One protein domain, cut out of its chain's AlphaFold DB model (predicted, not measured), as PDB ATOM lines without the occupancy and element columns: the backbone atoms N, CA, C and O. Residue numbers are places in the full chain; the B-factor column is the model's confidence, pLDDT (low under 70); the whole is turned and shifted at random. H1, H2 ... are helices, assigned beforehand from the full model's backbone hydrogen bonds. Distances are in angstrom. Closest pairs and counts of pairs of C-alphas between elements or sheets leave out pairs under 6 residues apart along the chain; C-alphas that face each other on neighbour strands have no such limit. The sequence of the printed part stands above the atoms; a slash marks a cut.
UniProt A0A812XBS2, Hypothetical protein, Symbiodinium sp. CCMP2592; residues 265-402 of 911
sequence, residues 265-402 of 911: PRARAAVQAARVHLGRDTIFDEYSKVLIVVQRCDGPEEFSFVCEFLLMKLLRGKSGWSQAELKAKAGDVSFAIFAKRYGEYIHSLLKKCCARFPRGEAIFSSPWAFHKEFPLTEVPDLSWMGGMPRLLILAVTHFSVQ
ATOM      1  N   PRO A 265     -29.225  19.700  44.910       93.12
ATOM      2  CA  PRO A 265     -29.032  19.004  43.631       93.12
ATOM      3  C   PRO A 265     -30.281  18.974  42.741       93.12
ATOM      4  O   PRO A 265     -30.176  19.032  41.516       93.12
ATOM      5  N   ARG A 266     -31.467  18.922  43.355       94.25
ATOM      6  CA  ARG A 266     -32.755  18.954  42.653       94.25
ATOM      7  C   ARG A 266     -33.069  20.327  42.064       94.25
ATOM      8  O   ARG A 266     -33.467  20.401  40.905       94.25
ATOM      9  N   ALA A 267     -32.800  21.413  42.799       95.62
ATOM     10  CA  ALA A 267     -32.877  22.771  42.253       95.62
ATOM     11  C   ALA A 267     -31.965  22.917  41.026       95.62
ATOM     12  O   ALA A 267     -32.398  23.394  39.978       95.62
ATOM     13  N   ARG A 268     -30.720  22.428  41.126       92.69
ATOM     14  CA  ARG A 268     -29.763  22.409  40.009       92.69
ATOM     15  C   ARG A 268     -30.303  21.627  38.808       92.69
ATOM     16  O   ARG A 268     -30.209  22.109  37.681       92.69
ATOM     17  N   ALA A 269     -30.903  20.459  39.040       88.75
ATOM     18  CA  ALA A 269     -31.530  19.664  37.986       88.75
ATOM     19  C   ALA A 269     -32.719  20.392  37.333       88.75
ATOM     20  O   ALA A 269     -32.851  20.351  36.112       88.75
ATOM     21  N   ALA A 270     -33.546  21.097  38.109       92.94
ATOM     22  CA  ALA A 270     -34.672  21.874  37.591       92.94
ATOM     23  C   ALA A 270     -34.216  23.076  36.742       92.94
ATOM     24  O   ALA A 270     -34.756  23.310  35.662       92.94
ATOM     25  N   VAL A 271     -33.181  23.799  37.184       93.12
ATOM     26  CA  VAL A 271     -32.560  24.897  36.419       93.12
ATOM     27  C   VAL A 271     -31.998  24.385  35.090       93.12
ATOM     28  O   VAL A 271     -32.234  24.991  34.042       93.12
ATOM     29  N   GLN A 272     -31.301  23.244  35.108       87.06
ATOM     30  CA  GLN A 272     -30.771  22.635  33.889       87.06
ATOM     31  C   GLN A 272     -31.896  22.165  32.958       87.06
ATOM     32  O   GLN A 272     -31.835  22.417  31.757       87.06
ATOM     33  N   ALA A 273     -32.949  21.545  33.498       87.56
ATOM     34  CA  ALA A 273     -34.113  21.130  32.721       87.56
ATOM     35  C   ALA A 273     -34.821  22.328  32.067       87.56
ATOM     36  O   ALA A 273     -35.176  22.261  30.893       87.56
ATOM     37  N   ALA A 274     -34.959  23.457  32.772       90.81
ATOM     38  CA  ALA A 274     -35.524  24.676  32.193       90.81
ATOM     39  C   ALA A 274     -34.710  25.152  30.985       90.81
ATOM     40  O   ALA A 274     -35.277  25.438  29.932       90.81
ATOM     41  N   ARG A 275     -33.379  25.177  31.119       85.00
ATOM     42  CA  ARG A 275     -32.464  25.540  30.032       85.00
ATOM     43  C   ARG A 275     -32.582  24.590  28.843       85.00
ATOM     44  O   ARG A 275     -32.591  25.029  27.698       85.00
ATOM     45  N   VAL A 276     -32.664  23.292  29.107       82.50
ATOM     46  CA  VAL A 276     -32.810  22.258  28.079       82.50
ATOM     47  C   VAL A 276     -34.110  22.436  27.301       82.50
ATOM     48  O   VAL A 276     -34.087  22.540  26.077       82.50
ATOM     49  N   HIS A 277     -35.241  22.502  27.999       84.19
ATOM     50  CA  HIS A 277     -36.548  22.501  27.350       84.19
ATOM     51  C   HIS A 277     -36.888  23.848  26.712       84.19
ATOM     52  O   HIS A 277     -37.450  23.888  25.621       84.19
ATOM     53  N   LEU A 278     -36.523  24.952  27.363       86.25
ATOM     54  CA  LEU A 278     -37.008  26.287  27.004       86.25
ATOM     55  C   LEU A 278     -35.912  27.208  26.468       86.25
ATOM     56  O   LEU A 278     -36.217  28.288  25.975       86.25
ATOM     57  N   GLY A 279     -34.647  26.784  26.520       85.75
ATOM     58  CA  GLY A 279     -33.523  27.596  26.073       85.75
ATOM     59  C   GLY A 279     -33.200  28.720  27.059       85.75
ATOM     60  O   GLY A 279     -33.114  28.511  28.271       85.75
ATOM     61  N   ARG A 280     -32.956  29.918  26.521       83.00
ATOM     62  CA  ARG A 280     -32.598  31.119  27.289       83.00
ATOM     63  C   ARG A 280     -33.813  31.951  27.683       83.00
ATOM     64  O   ARG A 280     -34.941  31.615  27.353       83.00
ATOM     65  N   ASP A 281     -33.554  33.022  28.431       84.62
ATOM     66  CA  ASP A 281     -34.558  34.008  28.847       84.62
ATOM     67  C   ASP A 281     -35.664  33.429  29.753       84.62
ATOM     68  O   ASP A 281     -36.756  33.983  29.898       84.62
ATOM     69  N   THR A 282     -35.362  32.319  30.432       91.06
ATOM     70  CA  THR A 282     -36.192  31.813  31.528       91.06
ATOM     71  C   THR A 282     -35.928  32.610  32.807       91.06
ATOM     72  O   THR A 282     -34.933  33.327  32.930       91.06
ATOM     73  N   ILE A 283     -36.780  32.438  33.824       93.38
ATOM     74  CA  ILE A 283     -36.534  32.999  35.166       93.38
ATOM     75  C   ILE A 283     -35.156  32.615  35.728       93.38
ATOM     76  O   ILE A 283     -34.577  33.377  36.500       93.38
ATOM     77  N   PHE A 284     -34.632  31.459  35.317       94.25
ATOM     78  CA  PHE A 284     -33.353  30.934  35.772       94.25
ATOM     79  C   PHE A 284     -32.148  31.480  34.997       94.25
ATOM     80  O   PHE A 284     -31.029  31.175  35.383       94.25
ATOM     81  N   ASP A 285     -32.330  32.286  33.942       90.44
ATOM     82  CA  ASP A 285     -31.210  32.974  33.267       90.44
ATOM     83  C   ASP A 285     -30.934  34.368  33.874       90.44
ATOM     84  O   ASP A 285     -29.940  35.021  33.563       90.44
ATOM     85  N   GLU A 286     -31.786  34.835  34.794       92.31
ATOM     86  CA  GLU A 286     -31.615  36.111  35.490       92.31
ATOM     87  C   GLU A 286     -31.227  35.907  36.959       92.31
ATOM     88  O   GLU A 286     -32.082  35.663  37.815       92.31
ATOM     89  N   TYR A 287     -29.944  36.120  37.286       94.19
ATOM     90  CA  TYR A 287     -29.418  35.946  38.653       94.19
ATOM     91  C   TYR A 287     -30.237  36.693  39.710       94.19
ATOM     92  O   TYR A 287     -30.460  36.183  40.802       94.19
ATOM     93  N   SER A 288     -30.735  37.888  39.382       95.25
ATOM     94  CA  SER A 288     -31.520  38.698  40.313       95.25
ATOM     95  C   SER A 288     -32.855  38.048  40.698       95.25
ATOM     96  O   SER A 288     -33.331  38.258  41.810       95.25
ATOM     97  N   LYS A 289     -33.449  37.241  39.810       95.75
ATOM     98  CA  LYS A 289     -34.685  36.494  40.072       95.75
ATOM     99  C   LYS A 289     -34.393  35.232  40.867       95.75
ATOM    100  O   LYS A 289     -35.075  34.980  41.856       95.75
ATOM    101  N   VAL A 290     -33.344  34.496  40.502       96.31
ATOM    102  CA  VAL A 290     -32.913  33.303  41.248       96.31
ATOM    103  C   VAL A 290     -32.489  33.666  42.671       96.31
ATOM    104  O   VAL A 290     -32.864  32.972  43.609       96.31
ATOM    105  N   LEU A 291     -31.821  34.806  42.861       97.50
ATOM    106  CA  LEU A 291     -31.484  35.328  44.185       97.50
ATOM    107  C   LEU A 291     -32.729  35.566  45.048       97.50
ATOM    108  O   LEU A 291     -32.708  35.240  46.228       97.50
ATOM    109  N   ILE A 292     -33.816  36.106  44.482       97.31
ATOM    110  CA  ILE A 292     -35.078  36.303  45.218       97.31
ATOM    111  C   ILE A 292     -35.643  34.957  45.673       97.31
ATOM    112  O   ILE A 292     -36.140  34.862  46.791       97.31
ATOM    113  N   VAL A 293     -35.562  33.928  44.823       97.56
ATOM    114  CA  VAL A 293     -35.997  32.573  45.180       97.56
ATOM    115  C   VAL A 293     -35.143  32.034  46.329       97.56
ATOM    116  O   VAL A 293     -35.699  31.631  47.343       97.56
ATOM    117  N   VAL A 294     -33.812  32.115  46.222       97.75
ATOM    118  CA  VAL A 294     -32.877  31.698  47.284       97.75
ATOM    119  C   VAL A 294     -33.169  32.418  48.604       97.75
ATOM    120  O   VAL A 294     -33.315  31.773  49.631       97.75
ATOM    121  N   GLN A 295     -33.331  33.744  48.577       96.88
ATOM    122  CA  GLN A 295     -33.593  34.567  49.766       96.88
ATOM    123  C   GLN A 295     -34.955  34.308  50.422       96.88
ATOM    124  O   GLN A 295     -35.183  34.754  51.545       96.88
ATOM    125  N   ARG A 296     -35.890  33.673  49.710       96.88
ATOM    126  CA  ARG A 296     -37.232  33.361  50.217       96.88
ATOM    127  C   ARG A 296     -37.349  31.957  50.784       96.88
ATOM    128  O   ARG A 296     -38.340  31.699  51.455       96.88
ATOM    129  N   CYS A 297     -36.399  31.080  50.486       97.50
ATOM    130  CA  CYS A 297     -36.431  29.696  50.918       97.50
ATOM    131  C   CYS A 297     -35.623  29.510  52.204       97.50
ATOM    132  O   CYS A 297     -34.479  29.947  52.281       97.50
ATOM    133  N   ASP A 298     -36.183  28.783  53.171       96.38
ATOM    134  CA  ASP A 298     -35.524  28.545  54.468       96.38
ATOM    135  C   ASP A 298     -34.434  27.452  54.407       96.38
ATOM    136  O   ASP A 298     -33.690  27.244  55.363       96.38
ATOM    137  N   GLY A 299     -34.316  26.728  53.287       96.62
ATOM    138  CA  GLY A 299     -33.314  25.674  53.123       96.62
ATOM    139  C   GLY A 299     -33.303  25.007  51.741       96.62
ATOM    140  O   GLY A 299     -34.160  25.296  50.898       96.62
ATOM    141  N   PRO A 300     -32.354  24.080  51.496       97.25
ATOM    142  CA  PRO A 300     -32.121  23.473  50.180       97.25
ATOM    143  C   PRO A 300     -33.306  22.643  49.668       97.25
ATOM    144  O   PRO A 300     -33.555  22.599  48.461       97.25
ATOM    145  N   GLU A 301     -34.076  22.026  50.567       96.25
ATOM    146  CA  GLU A 301     -35.274  21.262  50.201       96.25
ATOM    147  C   GLU A 301     -36.420  22.153  49.721       96.25
ATOM    148  O   GLU A 301     -37.098  21.844  48.742       96.25
ATOM    149  N   GLU A 302     -36.633  23.287  50.390       97.12
ATOM    150  CA  GLU A 302     -37.632  24.274  49.973       97.12
ATOM    151  C   GLU A 302     -37.217  24.969  48.677       97.12
ATOM    152  O   GLU A 302     -38.032  25.097  47.763       97.12
ATOM    153  N   PHE A 303     -35.933  25.311  48.551       97.94
ATOM    154  CA  PHE A 303     -35.370  25.862  47.323       97.94
ATOM    155  C   PHE A 303     -35.529  24.907  46.131       97.94
ATOM    156  O   PHE A 303     -35.970  25.323  45.055       97.94
ATOM    157  N   SER A 304     -35.252  23.614  46.336       97.38
ATOM    158  CA  SER A 304     -35.473  22.555  45.342       97.38
ATOM    159  C   SER A 304     -36.918  22.500  44.872       97.38
ATOM    160  O   SER A 304     -37.177  22.584  43.673       97.38
ATOM    161  N   PHE A 305     -37.859  22.423  45.813       96.62
ATOM    162  CA  PHE A 305     -39.282  22.364  45.499       96.62
ATOM    163  C   PHE A 305     -39.749  23.589  44.705       96.62
ATOM    164  O   PHE A 305     -40.462  23.452  43.711       96.62
ATOM    165  N   VAL A 306     -39.333  24.792  45.110       97.00
ATOM    166  CA  VAL A 306     -39.741  26.034  44.441       97.00
ATOM    167  C   VAL A 306     -39.181  26.098  43.020       97.00
ATOM    168  O   VAL A 306     -39.907  26.485  42.104       97.00
ATOM    169  N   CYS A 307     -37.934  25.677  42.792       97.25
ATOM    170  CA  CYS A 307     -37.363  25.629  41.443       97.25
ATOM    171  C   CYS A 307     -38.096  24.623  40.545       97.25
ATOM    172  O   CYS A 307     -38.414  24.944  39.401       97.25
ATOM    173  N   GLU A 308     -38.424  23.437  41.058       96.00
ATOM    174  CA  GLU A 308     -39.225  22.447  40.328       96.00
ATOM    175  C   GLU A 308     -40.635  22.970  40.016       96.00
ATOM    176  O   GLU A 308     -41.119  22.833  38.895       96.00
ATOM    177  N   PHE A 309     -41.279  23.642  40.973       94.88
ATOM    178  CA  PHE A 309     -42.586  24.263  40.770       94.88
ATOM    179  C   PHE A 309     -42.554  25.356  39.689       94.88
ATOM    180  O   PHE A 309     -43.429  25.412  38.820       94.88
ATOM    181  N   LEU A 310     -41.538  26.222  39.711       95.50
ATOM    182  CA  LEU A 310     -41.361  27.267  38.702       95.50
ATOM    183  C   LEU A 310     -41.061  26.673  37.319       95.50
ATOM    184  O   LEU A 310     -41.621  27.153  36.333       95.50
ATOM    185  N   LEU A 311     -40.267  25.598  37.244       94.19
ATOM    186  CA  LEU A 311     -40.061  24.821  36.017       94.19
ATOM    187  C   LEU A 311     -41.391  24.281  35.466       94.19
ATOM    188  O   LEU A 311     -41.645  24.389  34.269       94.19
ATOM    189  N   MET A 312     -42.276  23.757  36.317       91.69
ATOM    190  CA  MET A 312     -43.601  23.285  35.889       91.69
ATOM    191  C   MET A 312     -44.463  24.387  35.298       91.69
ATOM    192  O   MET A 312     -45.101  24.182  34.266       91.69
ATOM    193  N   LYS A 313     -44.463  25.575  35.903       90.69
ATOM    194  CA  LYS A 313     -45.172  26.726  35.330       90.69
ATOM    195  C   LYS A 313     -44.574  27.153  33.990       90.69
ATOM    196  O   LYS A 313     -45.320  27.421  33.052       90.69
ATOM    197  N   LEU A 314     -43.249  27.154  33.897       91.62
ATOM    198  CA  LEU A 314     -42.494  27.442  32.682       91.62
ATOM    199  C   LEU A 314     -42.866  26.500  31.523       91.62
ATOM    200  O   LEU A 314     -43.227  26.969  30.446       91.62
ATOM    201  N   LEU A 315     -42.863  25.181  31.752       87.69
ATOM    202  CA  LEU A 315     -43.225  24.182  30.733       87.69
ATOM    203  C   LEU A 315     -44.687  24.284  30.264       87.69
ATOM    204  O   LEU A 315     -45.036  23.768  29.209       87.69
ATOM    205  N   ARG A 316     -45.538  24.975  31.025       84.62
ATOM    206  CA  ARG A 316     -46.950  25.225  30.693       84.62
ATOM    207  C   ARG A 316     -47.179  26.546  29.970       84.62
ATOM    208  O   ARG A 316     -48.313  27.002  29.864       84.62
ATOM    209  N   GLY A 317     -46.110  27.191  29.519       86.00
ATOM    210  CA  GLY A 317     -46.188  28.441  28.777       86.00
ATOM    211  C   GLY A 317     -46.242  29.693  29.649       86.00
ATOM    212  O   GLY A 317     -46.281  30.792  29.095       86.00
ATOM    213  N   LYS A 318     -46.177  29.588  30.990       83.75
ATOM    214  CA  LYS A 318     -45.942  30.786  31.806       83.75
ATOM    215  C   LYS A 318     -44.513  31.254  31.568       83.75
ATOM    216  O   LYS A 318     -43.564  30.631  32.028       83.75
ATOM    217  N   SER A 319     -44.370  32.372  30.876       82.19
ATOM    218  CA  SER A 319     -43.090  33.031  30.639       82.19
ATOM    219  C   SER A 319     -43.058  34.387  31.347       82.19
ATOM    220  O   SER A 319     -44.098  34.987  31.597       82.19
ATOM    221  N   GLY A 320     -41.858  34.849  31.707       77.69
ATOM    222  CA  GLY A 320     -41.637  36.204  32.220       77.69
ATOM    223  C   GLY A 320     -42.242  36.495  33.597       77.69
ATOM    224  O   GLY A 320     -43.303  37.094  33.701       77.69
ATOM    225  N   TRP A 321     -41.515  36.179  34.672       91.62
ATOM    226  CA  TRP A 321     -41.803  36.751  35.995       91.62
ATOM    227  C   TRP A 321     -41.081  38.077  36.168       91.62
ATOM    228  O   TRP A 321     -39.879  38.165  35.913       91.62
ATOM    229  N   SER A 322     -41.764  39.092  36.675       93.00
ATOM    230  CA  SER A 322     -41.132  40.297  37.204       93.00
ATOM    231  C   SER A 322     -40.553  40.047  38.603       93.00
ATOM    232  O   SER A 322     -41.027  39.202  39.364       93.00
ATOM    233  N   GLN A 323     -39.541  40.826  39.001       93.50
ATOM    234  CA  GLN A 323     -39.027  40.769  40.378       93.50
ATOM    235  C   GLN A 323     -40.105  41.114  41.420       93.50
ATOM    236  O   GLN A 323     -40.049  40.618  42.542       93.50
ATOM    237  N   ALA A 324     -41.073  41.968  41.063       93.75
ATOM    238  CA  ALA A 324     -42.171  42.353  41.942       93.75
ATOM    239  C   ALA A 324     -43.108  41.169  42.215       93.75
ATOM    240  O   ALA A 324     -43.434  40.913  43.370       93.75
ATOM    241  N   GLU A 325     -43.464  40.399  41.184       92.19
ATOM    242  CA  GLU A 325     -44.289  39.194  41.335       92.19
ATOM    243  C   GLU A 325     -43.595  38.123  42.176       92.19
ATOM    244  O   GLU A 325     -44.235  37.501  43.017       92.19
ATOM    245  N   LEU A 326     -42.282  37.933  42.008       94.19
ATOM    246  CA  LEU A 326     -41.522  36.975  42.822       94.19
ATOM    247  C   LEU A 326     -41.420  37.408  44.292       94.19
ATOM    248  O   LEU A 326     -41.375  36.562  45.182       94.19
ATOM    249  N   LYS A 327     -41.400  38.721  44.558       93.25
ATOM    250  CA  LYS A 327     -41.378  39.293  45.914       93.25
ATOM    251  C   LYS A 327     -42.768  39.411  46.545       93.25
ATOM    252  O   LYS A 327     -42.856  39.573  47.765       93.25
ATOM    253  N   ALA A 328     -43.846  39.376  45.769       93.25
ATOM    254  CA  ALA A 328     -45.193  39.552  46.294       93.25
ATOM    255  C   ALA A 328     -45.528  38.464  47.330       93.25
ATOM    256  O   ALA A 328     -45.181  37.298  47.152       93.25
ATOM    257  N   LYS A 329     -46.225  38.832  48.415       88.00
ATOM    258  CA  LYS A 329     -46.683  37.866  49.438       88.00
ATOM    259  C   LYS A 329     -47.654  36.830  48.857       88.00
ATOM    260  O   LYS A 329     -47.643  35.684  49.281       88.00
ATOM    261  N   ALA A 330     -48.445  37.240  47.867       83.94
ATOM    262  CA  ALA A 330     -49.316  36.374  47.072       83.94
ATOM    263  C   ALA A 330     -48.668  35.946  45.736       83.94
ATOM    264  O   ALA A 330     -49.362  35.581  44.793       83.94
ATOM    265  N   GLY A 331     -47.340  36.054  45.624       90.44
ATOM    266  CA  GLY A 331     -46.585  35.687  44.429       90.44
ATOM    267  C   GLY A 331     -46.340  34.184  44.309       90.44
ATOM    268  O   GLY A 331     -46.483  33.435  45.273       90.44
ATOM    269  N   ASP A 332     -45.892  33.745  43.130       91.94
ATOM    270  CA  ASP A 332     -45.686  32.320  42.827       91.94
ATOM    271  C   ASP A 332     -44.665  31.628  43.740       91.94
ATOM    272  O   ASP A 332     -44.831  30.451  44.046       91.94
ATOM    273  N   VAL A 333     -43.632  32.347  44.190       95.38
ATOM    274  CA  VAL A 333     -42.621  31.814  45.120       95.38
ATOM    275  C   VAL A 333     -43.243  31.557  46.489       95.38
ATOM    276  O   VAL A 333     -43.148  30.452  47.012       95.38
ATOM    277  N   SER A 334     -43.939  32.552  47.048       94.62
ATOM    278  CA  SER A 334     -44.648  32.411  48.324       94.62
ATOM    279  C   SER A 334     -45.739  31.345  48.258       94.62
ATOM    280  O   SER A 334     -45.899  30.574  49.201       94.62
ATOM    281  N   PHE A 335     -46.439  31.249  47.127       93.00
ATOM    282  CA  PHE A 335     -47.412  30.192  46.888       93.00
ATOM    283  C   PHE A 335     -46.759  28.799  46.861       93.00
ATOM    284  O   PHE A 335     -47.264  27.882  47.502       93.00
ATOM    285  N   ALA A 336     -45.625  28.629  46.172       94.12
ATOM    286  CA  ALA A 336     -44.903  27.355  46.128       94.12
ATOM    287  C   ALA A 336     -44.414  26.921  47.519       94.12
ATOM    288  O   ALA A 336     -44.582  25.765  47.902       94.12
ATOM    289  N   ILE A 337     -43.869  27.863  48.296       95.44
ATOM    290  CA  ILE A 337     -43.454  27.638  49.688       95.44
ATOM    291  C   ILE A 337     -44.647  27.182  50.536       95.44
ATOM    292  O   ILE A 337     -44.568  26.172  51.234       95.44
ATOM    293  N   PHE A 338     -45.774  27.890  50.437       93.31
ATOM    294  CA  PHE A 338     -47.002  27.515  51.130       93.31
ATOM    295  C   PHE A 338     -47.473  26.111  50.730       93.31
ATOM    296  O   PHE A 338     -47.752  25.294  51.602       93.31
ATOM    297  N   ALA A 339     -47.508  25.806  49.429       88.44
ATOM    298  CA  ALA A 339     -47.932  24.506  48.921       88.44
ATOM    299  C   ALA A 339     -47.059  23.361  49.456       88.44
ATOM    300  O   ALA A 339     -47.600  22.330  49.852       88.44
ATOM    301  N   LYS A 340     -45.736  23.555  49.533       92.31
ATOM    302  CA  LYS A 340     -44.809  22.586  50.133       92.31
ATOM    303  C   LYS A 340     -45.120  22.345  51.606       92.31
ATOM    304  O   LYS A 340     -45.389  21.213  51.995       92.31
ATOM    305  N   ARG A 341     -45.119  23.408  52.418       94.12
ATOM    306  CA  ARG A 341     -45.321  23.314  53.876       94.12
ATOM    307  C   ARG A 341     -46.692  22.747  54.221       94.12
ATOM    308  O   ARG A 341     -46.829  21.943  55.137       94.12
ATOM    309  N   TYR A 342     -47.714  23.141  53.467       87.81
ATOM    310  CA  TYR A 342     -49.053  22.592  53.623       87.81
ATOM    311  C   TYR A 342     -49.105  21.112  53.228       87.81
ATOM    312  O   TYR A 342     -49.699  20.314  53.945       87.81
ATOM    313  N   GLY A 343     -48.438  20.721  52.138       85.31
ATOM    314  CA  GLY A 343     -48.288  19.319  51.748       85.31
ATOM    315  C   GLY A 343     -47.615  18.472  52.831       85.31
ATOM    316  O   GLY A 343     -48.119  17.404  53.170       85.31
ATOM    317  N   GLU A 344     -46.534  18.972  53.433       87.50
ATOM    318  CA  GLU A 344     -45.846  18.340  54.570       87.50
ATOM    319  C   GLU A 344     -46.762  18.220  55.798       87.50
ATOM    320  O   GLU A 344     -46.814  17.171  56.445       87.50
ATOM    321  N   TYR A 345     -47.547  19.260  56.093       87.56
ATOM    322  CA  TYR A 345     -48.541  19.230  57.165       87.56
ATOM    323  C   TYR A 345     -49.617  18.163  56.917       87.56
ATOM    324  O   TYR A 345     -49.857  17.321  57.785       87.56
ATOM    325  N   ILE A 346     -50.217  18.136  55.723       81.81
ATOM    326  CA  ILE A 346     -51.213  17.127  55.342       81.81
ATOM    327  C   ILE A 346     -50.607  15.725  55.387       81.81
ATOM    328  O   ILE A 346     -51.236  14.809  55.913       81.81
ATOM    329  N   HIS A 347     -49.376  15.545  54.905       80.38
ATOM    330  CA  HIS A 347     -48.669  14.270  55.002       80.38
ATOM    331  C   HIS A 347     -48.489  13.839  56.457       80.38
ATOM    332  O   HIS A 347     -48.775  12.691  56.787       80.38
ATOM    333  N   SER A 348     -48.132  14.757  57.358       84.19
ATOM    334  CA  SER A 348     -48.001  14.463  58.791       84.19
ATOM    335  C   SER A 348     -49.323  14.023  59.442       84.19
ATOM    336  O   SER A 348     -49.320  13.141  60.309       84.19
ATOM    337  N   LEU A 349     -50.455  14.585  59.000       80.81
ATOM    338  CA  LEU A 349     -51.792  14.184  59.440       80.81
ATOM    339  C   LEU A 349     -52.174  12.816  58.867       80.81
ATOM    340  O   LEU A 349     -52.596  11.926  59.604       80.81
ATOM    341  N   LEU A 350     -51.986  12.624  57.560       74.88
ATOM    342  CA  LEU A 350     -52.377  11.405  56.855       74.88
ATOM    343  C   LEU A 350     -51.488  10.214  57.195       74.88
ATOM    344  O   LEU A 350     -51.999   9.101  57.250       74.88
ATOM    345  N   LYS A 351     -50.208  10.415  57.508       75.50
ATOM    346  CA  LYS A 351     -49.302   9.356  57.977       75.50
ATOM    347  C   LYS A 351     -49.841   8.659  59.230       75.50
ATOM    348  O   LYS A 351     -49.604   7.470  59.417       75.50
ATOM    349  N   LYS A 352     -50.618   9.370  60.057       69.62
ATOM    350  CA  LYS A 352     -51.316   8.799  61.222       69.62
ATOM    351  C   LYS A 352     -52.590   8.034  60.848       69.62
ATOM    352  O   LYS A 352     -53.053   7.218  61.640       69.62
ATOM    353  N   CYS A 353     -53.168   8.288  59.675       60.50
ATOM    354  CA  CYS A 353     -54.480   7.775  59.279       60.50
ATOM    355  C   CYS A 353     -54.450   6.742  58.142       60.50
ATOM    356  O   CYS A 353     -55.388   5.954  58.045       60.50
ATOM    357  N   CYS A 354     -53.453   6.754  57.253       54.28
ATOM    358  CA  CYS A 354     -53.450   5.997  55.999       54.28
ATOM    359  C   CYS A 354     -52.020   5.658  55.539       54.28
ATOM    360  O   CYS A 354     -51.253   6.542  55.174       54.28
ATOM    361  N   ALA A 355     -51.691   4.367  55.441       60.47
ATOM    362  CA  ALA A 355     -50.406   3.880  54.919       60.47
ATOM    363  C   ALA A 355     -50.283   3.923  53.373       60.47
ATOM    364  O   ALA A 355     -49.310   3.421  52.819       60.47
ATOM    365  N   ARG A 356     -51.275   4.466  52.648       56.56
ATOM    366  CA  ARG A 356     -51.414   4.322  51.183       56.56
ATOM    367  C   ARG A 356     -51.695   5.640  50.447       56.56
ATOM    368  O   ARG A 356     -52.636   5.716  49.665       56.56
ATOM    369  N   PHE A 357     -50.866   6.669  50.638       66.44
ATOM    370  CA  PHE A 357     -50.920   7.870  49.782       66.44
ATOM    371  C   PHE A 357     -49.621   8.186  49.006       66.44
ATOM    372  O   PHE A 357     -49.207   9.345  48.957       66.44
ATOM    373  N   PRO A 358     -48.981   7.193  48.349       68.81
ATOM    374  CA  PRO A 358     -47.674   7.387  47.711       68.81
ATOM    375  C   PRO A 358     -47.687   8.444  46.592       68.81
ATOM    376  O   PRO A 358     -46.718   9.179  46.431       68.81
ATOM    377  N   ARG A 359     -48.800   8.592  45.856       68.62
ATOM    378  CA  ARG A 359     -48.907   9.566  44.750       68.62
ATOM    379  C   ARG A 359     -48.981  11.022  45.215       68.62
ATOM    380  O   ARG A 359     -48.384  11.893  44.593       68.62
ATOM    381  N   GLY A 360     -49.698  11.300  46.305       68.88
ATOM    382  CA  GLY A 360     -49.751  12.656  46.859       68.88
ATOM    383  C   GLY A 360     -48.452  13.047  47.556       68.88
ATOM    384  O   GLY A 360     -48.023  14.190  47.473       68.88
ATOM    385  N   GLU A 361     -47.775  12.091  48.186       74.00
ATOM    386  CA  GLU A 361     -46.441  12.329  48.736       74.00
ATOM    387  C   GLU A 361     -45.428  12.681  47.636       74.00
ATOM    388  O   GLU A 361     -44.619  13.595  47.807       74.00
ATOM    389  N   ALA A 362     -45.517  12.036  46.468       78.62
ATOM    390  CA  ALA A 362     -44.651  12.331  45.329       78.62
ATOM    391  C   ALA A 362     -44.788  13.785  44.830       78.62
ATOM    392  O   ALA A 362     -43.771  14.441  44.604       78.62
ATOM    393  N   ILE A 363     -46.007  14.337  44.723       80.31
ATOM    394  CA  ILE A 363     -46.179  15.709  44.209       80.31
ATOM    395  C   ILE A 363     -45.680  16.785  45.182       80.31
ATOM    396  O   ILE A 363     -45.083  17.773  44.753       80.31
ATOM    397  N   PHE A 364     -45.888  16.599  46.491       84.06
ATOM    398  CA  PHE A 364     -45.442  17.562  47.506       84.06
ATOM    399  C   PHE A 364     -43.961  17.415  47.865       84.06
ATOM    400  O   PHE A 364     -43.364  18.354  48.386       84.06
ATOM    401  N   SER A 365     -43.349  16.273  47.551       87.25
ATOM    402  CA  SER A 365     -41.905  16.095  47.685       87.25
ATOM    403  C   SER A 365     -41.158  16.639  46.471       87.25
ATOM    404  O   SER A 365     -40.204  17.395  46.653       87.25
ATOM    405  N   SER A 366     -41.579  16.304  45.244       92.00
ATOM    406  CA  SER A 366     -40.914  16.718  44.004       92.00
ATOM    407  C   SER A 366     -41.904  16.913  42.845       92.00
ATOM    408  O   SER A 366     -42.231  15.949  42.143       92.00
ATOM    409  N   PRO A 367     -42.349  18.157  42.574       89.19
ATOM    410  CA  PRO A 367     -43.204  18.458  41.429       89.19
ATOM    411  C   PRO A 367     -42.615  17.980  40.097       89.19
ATOM    412  O   PRO A 367     -43.352  17.541  39.215       89.19
ATOM    413  N   TRP A 368     -41.286  18.034  39.948       89.62
ATOM    414  CA  TRP A 368     -40.624  17.613  38.714       89.62
ATOM    415  C   TRP A 368     -40.585  16.093  38.552       89.62
ATOM    416  O   TRP A 368     -40.869  15.599  37.462       89.62
ATOM    417  N   ALA A 369     -40.277  15.338  39.613       87.19
ATOM    418  CA  ALA A 369     -40.321  13.877  39.548       87.19
ATOM    419  C   ALA A 369     -41.744  13.379  39.266       87.19
ATOM    420  O   ALA A 369     -41.923  12.514  38.413       87.19
ATOM    421  N   PHE A 370     -42.748  13.990  39.905       85.00
ATOM    422  CA  PHE A 370     -44.152  13.693  39.637       85.00
ATOM    423  C   PHE A 370     -44.510  13.924  38.165       85.00
ATOM    424  O   PHE A 370     -45.124  13.071  37.537       85.00
ATOM    425  N   HIS A 371     -44.084  15.044  37.581       82.19
ATOM    426  CA  HIS A 371     -44.332  15.319  36.167       82.19
ATOM    427  C   HIS A 371     -43.649  14.324  35.215       82.19
ATOM    428  O   HIS A 371     -44.203  14.019  34.163       82.19
ATOM    429  N   LYS A 372     -42.463  13.810  35.565       82.62
ATOM    430  CA  LYS A 372     -41.806  12.761  34.770       82.62
ATOM    431  C   LYS A 372     -42.570  11.440  34.805       82.62
ATOM    432  O   LYS A 372     -42.611  10.747  33.797       82.62
ATOM    433  N   GLU A 373     -43.139  11.092  35.957       81.12
ATOM    434  CA  GLU A 373     -43.957   9.885  36.116       81.12
ATOM    435  C   GLU A 373     -45.337  10.040  35.455       81.12
ATOM    436  O   GLU A 373     -45.867   9.078  34.909       81.12
ATOM    437  N   PHE A 374     -45.887  11.260  35.451       77.56
ATOM    438  CA  PHE A 374     -47.207  11.593  34.911       77.56
ATOM    439  C   PHE A 374     -47.120  12.794  33.947       77.56
ATOM    440  O   PHE A 374     -47.328  13.947  34.359       77.56
ATOM    441  N   PRO A 375     -46.805  12.555  32.659       70.81
ATOM    442  CA  PRO A 375     -46.667  13.606  31.656       70.81
ATOM    443  C   PRO A 375     -47.944  14.451  31.503       70.81
ATOM    444  O   PRO A 375     -49.064  13.976  31.676       70.81
ATOM    445  N   LEU A 376     -47.789  15.726  31.124       59.38
ATOM    446  CA  LEU A 376     -48.884  16.715  31.056       59.38
ATOM    447  C   LEU A 376     -50.033  16.347  30.110       59.38
ATOM    448  O   LEU A 376     -51.109  16.921  30.233       59.38
ATOM    449  N   THR A 377     -49.819  15.418  29.182       58.69
ATOM    450  CA  THR A 377     -50.857  14.919  28.272       58.69
ATOM    451  C   THR A 377     -51.932  14.101  28.986       58.69
ATOM    452  O   THR A 377     -53.025  13.955  28.450       58.69
ATOM    453  N   GLU A 378     -51.652  13.595  30.191       49.66
ATOM    454  CA  GLU A 378     -52.549  12.705  30.943       49.66
ATOM    455  C   GLU A 378     -53.138  13.347  32.207       49.66
ATOM    456  O   GLU A 378     -54.072  12.809  32.801       49.66
ATOM    457  N   VAL A 379     -52.619  14.503  32.632       48.56
ATOM    458  CA  VAL A 379     -53.029  15.146  33.885       48.56
ATOM    459  C   VAL A 379     -53.863  16.392  33.579       48.56
ATOM    460  O   VAL A 379     -53.319  17.350  33.022       48.56
ATOM    461  N   PRO A 380     -55.157  16.440  33.965       47.38
ATOM    462  CA  PRO A 380     -55.950  17.652  33.831       47.38
ATOM    463  C   PRO A 380     -55.275  18.791  34.598       47.38
ATOM    464  O   PRO A 380     -54.769  18.602  35.706       47.38
ATOM    465  N   ASP A 381     -55.236  19.952  33.948       49.91
ATOM    466  CA  ASP A 381     -54.731  21.243  34.411       49.91
ATOM    467  C   ASP A 381     -54.432  21.316  35.931       49.91
ATOM    468  O   ASP A 381     -55.351  21.318  36.750       49.91
ATOM    469  N   LEU A 382     -53.146  21.426  36.335       52.78
ATOM    470  CA  LEU A 382     -52.790  21.696  37.756       52.78
ATOM    471  C   LEU A 382     -53.217  23.113  38.214       52.78
ATOM    472  O   LEU A 382     -52.697  23.616  39.208       52.78
ATOM    473  N   SER A 383     -54.153  23.780  37.538       52.78
ATOM    474  CA  SER A 383     -54.897  24.916  38.093       52.78
ATOM    475  C   SER A 383     -55.539  24.591  39.441       52.78
ATOM    476  O   SER A 383     -55.726  25.496  40.251       52.78
ATOM    477  N   TRP A 384     -55.759  23.311  39.767       52.06
ATOM    478  CA  TRP A 384     -56.111  22.878  41.123       52.06
ATOM    479  C   TRP A 384     -55.039  23.172  42.176       52.06
ATOM    480  O   TRP A 384     -55.386  23.342  43.341       52.06
ATOM    481  N   MET A 385     -53.758  23.300  41.813       49.16
ATOM    482  CA  MET A 385     -52.768  23.852  42.740       49.16
ATOM    483  C   MET A 385     -53.080  25.328  43.002       49.16
ATOM    484  O   MET A 385     -53.080  25.750  44.148       49.16
ATOM    485  N   GLY A 386     -53.470  26.096  41.979       45.88
ATOM    486  CA  GLY A 386     -53.961  27.472  42.149       45.88
ATOM    487  C   GLY A 386     -55.262  27.590  42.960       45.88
ATOM    488  O   GLY A 386     -55.544  28.656  43.498       45.88
ATOM    489  N   GLY A 387     -56.021  26.497  43.095       46.88
ATOM    490  CA  GLY A 387     -57.251  26.389  43.879       46.88
ATOM    491  C   GLY A 387     -57.186  25.266  44.918       46.88
ATOM    492  O   GLY A 387     -57.942  24.298  44.825       46.88
ATOM    493  N   MET A 388     -56.326  25.424  45.933       48.78
ATOM    494  CA  MET A 388     -56.178  24.534  47.106       48.78
ATOM    495  C   MET A 388     -57.479  23.916  47.676       48.78
ATOM    496  O   MET A 388     -57.434  22.750  48.072       48.78
ATOM    497  N   PRO A 389     -58.652  24.591  47.693       49.81
ATOM    498  CA  PRO A 389     -59.884  23.978  48.202       49.81
ATOM    499  C   PRO A 389     -60.309  22.702  47.454       49.81
ATOM    500  O   PRO A 389     -60.823  21.770  48.067       49.81
ATOM    501  N   ARG A 390     -60.051  22.601  46.140       45.84
ATOM    502  CA  ARG A 390     -60.450  21.429  45.334       45.84
ATOM    503  C   ARG A 390     -59.575  20.200  45.565       45.84
ATOM    504  O   ARG A 390     -60.069  19.090  45.427       45.84
ATOM    505  N   LEU A 391     -58.315  20.384  45.952       48.22
ATOM    506  CA  LEU A 391     -57.393  19.308  46.333       48.22
ATOM    507  C   LEU A 391     -57.832  18.608  47.614       48.22
ATOM    508  O   LEU A 391     -57.765  17.387  47.703       48.22
ATOM    509  N   LEU A 392     -58.300  19.390  48.592       52.34
ATOM    510  CA  LEU A 392     -58.861  18.857  49.826       52.34
ATOM    511  C   LEU A 392     -60.123  18.052  49.518       52.34
ATOM    512  O   LEU A 392     -60.269  16.937  50.001       52.34
ATOM    513  N   ILE A 393     -60.985  18.578  48.644       49.81
ATOM    514  CA  ILE A 393     -62.203  17.894  48.200       49.81
ATOM    515  C   ILE A 393     -61.862  16.622  47.419       49.81
ATOM    516  O   ILE A 393     -62.468  15.594  47.689       49.81
ATOM    517  N   LEU A 394     -60.881  16.639  46.511       49.19
ATOM    518  CA  LEU A 394     -60.443  15.464  45.744       49.19
ATOM    519  C   LEU A 394     -59.758  14.412  46.621       49.19
ATOM    520  O   LEU A 394     -60.053  13.233  46.481       49.19
ATOM    521  N   ALA A 395     -58.901  14.811  47.562       52.81
ATOM    522  CA  ALA A 395     -58.291  13.891  48.519       52.81
ATOM    523  C   ALA A 395     -59.361  13.276  49.437       52.81
ATOM    524  O   ALA A 395     -59.435  12.057  49.562       52.81
ATOM    525  N   VAL A 396     -60.250  14.093  50.013       50.66
ATOM    526  CA  VAL A 396     -61.355  13.637  50.872       50.66
ATOM    527  C   VAL A 396     -62.354  12.762  50.106       50.66
ATOM    528  O   VAL A 396     -62.806  11.753  50.647       50.66
ATOM    529  N   THR A 397     -62.670  13.072  48.845       48.41
ATOM    530  CA  THR A 397     -63.550  12.231  48.010       48.41
ATOM    531  C   THR A 397     -62.872  10.925  47.615       48.41
ATOM    532  O   THR A 397     -63.512   9.886  47.719       48.41
ATOM    533  N   HIS A 398     -61.574  10.914  47.296       47.94
ATOM    534  CA  HIS A 398     -60.846   9.663  47.055       47.94
ATOM    535  C   HIS A 398     -60.740   8.782  48.315       47.94
ATOM    536  O   HIS A 398     -60.776   7.556  48.207       47.94
ATOM    537  N   PHE A 399     -60.653   9.386  49.508       48.16
ATOM    538  CA  PHE A 399     -60.656   8.668  50.792       48.16
ATOM    539  C   PHE A 399     -62.048   8.190  51.227       48.16
ATOM    540  O   PHE A 399     -62.149   7.201  51.952       48.16
ATOM    541  N   SER A 400     -63.118   8.836  50.763       44.72
ATOM    542  CA  SER A 400     -64.503   8.472  51.101       44.72
ATOM    543  C   SER A 400     -65.007   7.219  50.370       44.72
ATOM    544  O   SER A 400     -66.070   6.707  50.707       44.72
ATOM    545  N   VAL A 401     -64.251   6.695  49.397       44.25
ATOM    546  CA  VAL A 401     -64.666   5.559  48.548       44.25
ATOM    547  C   VAL A 401     -64.124   4.204  49.043       44.25
ATOM    548  O   VAL A 401     -64.524   3.164  48.527       44.25
ATOM    549  N   GLN A 402     -63.276   4.152  50.084       48.59
ATOM    550  CA  GLN A 402     -62.858   2.874  50.687       48.59
ATOM    551  C   GLN A 402     -63.609   2.567  52.001       48.59
ATOM    552  O   GLN A 402     -63.391   3.253  53.004       48.59
TER     553      GLN A 402
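This is residues 265 to 402 of the 911 residues of the protein "Hypothetical protein" of Symbiodinium sp. CCMP2592 (UniProt A0A812XBS2). H3 makes the core, with H1 side by side with it and the pair H2 and H4 at the same end of the model, while the long helix H5 crosses H3 and runs out toward the other end. H6 folds back along H5, H7 turns back to H3, and the last two helices, H8 and H9, form a loosely attached arm, in which H9 touches H8 alone. The 138 printed residues hold nine named helices, H1 to H9 in order, and no named strand: the class is all helix, with packing mostly crossed. The whole is compact, with a radius of gyration of the C-alphas of 15.3 A, yet elongated, spanning 48 by 31 by 26 A.

H1, residues 265 to 278, touches H3, residues 300 to 315, the same way at a shallow tilt of 14 degrees; their closest C-alphas, of Ala 267 and Ser 304, are 4.0 A apart. H2, residues 287 to 296, touches H4, residues 323 to 327, closest at the C-alphas of Lys 289 and Gln 323, 6.1 A. H5, residues 332 to 350, touches H3 with residues 332 to 340 alone, opposite ways at a steep tilt of 63 degrees, closest at the C-alphas of Val 306 and Ala 336, 5.6 A. H5 and H6, residues 358 to 365, form a helical hairpin, opposite ways at 37 degrees, only just steep; the closest C-alphas, of Gly 343 and Phe 364, are 5.4 A apart. H7, residues 367 to 373, touches H3 at a steep tilt of 62 degrees, closest at the C-alphas of Glu 308 and Trp 368, 5.3 A. H8, residues 383 to 386, and H9, residues 388 to 399, touch only at the corner, and only just, with 3 pairs of C-alphas within 8 A; the closest, of Trp 384 and Arg 390, are 6.2 A apart. H5 and H9 are only just apart, closest at 8.4 A. Every O i to N i+4 pair is within hydrogen-bond range in H1 to H7, and 7 of 8 in H9; H8 is too short for such a pair.

H1 begins at C-alpha 265 (-29.032, 19.004, 43.631) and is 19.8 A long. H3 is 22.4 A long. H5, 26.1 A long, begins at C-alpha 332 (-45.686, 32.320, 42.827). H9, 16.9 A long, ends at C-alpha 399 (-60.656, 8.668, 50.792).

The C-alphas farthest apart, of Ser 288 and Gln 402, are 48.7 A apart. The printed part has no cut and no long link. Residues 348 to 353, of which 348 to 350 belong to H5, stand free. The mean pLDDT of the printed part is 80.3; residues 352 to 360 and 376 to 402 are under 70.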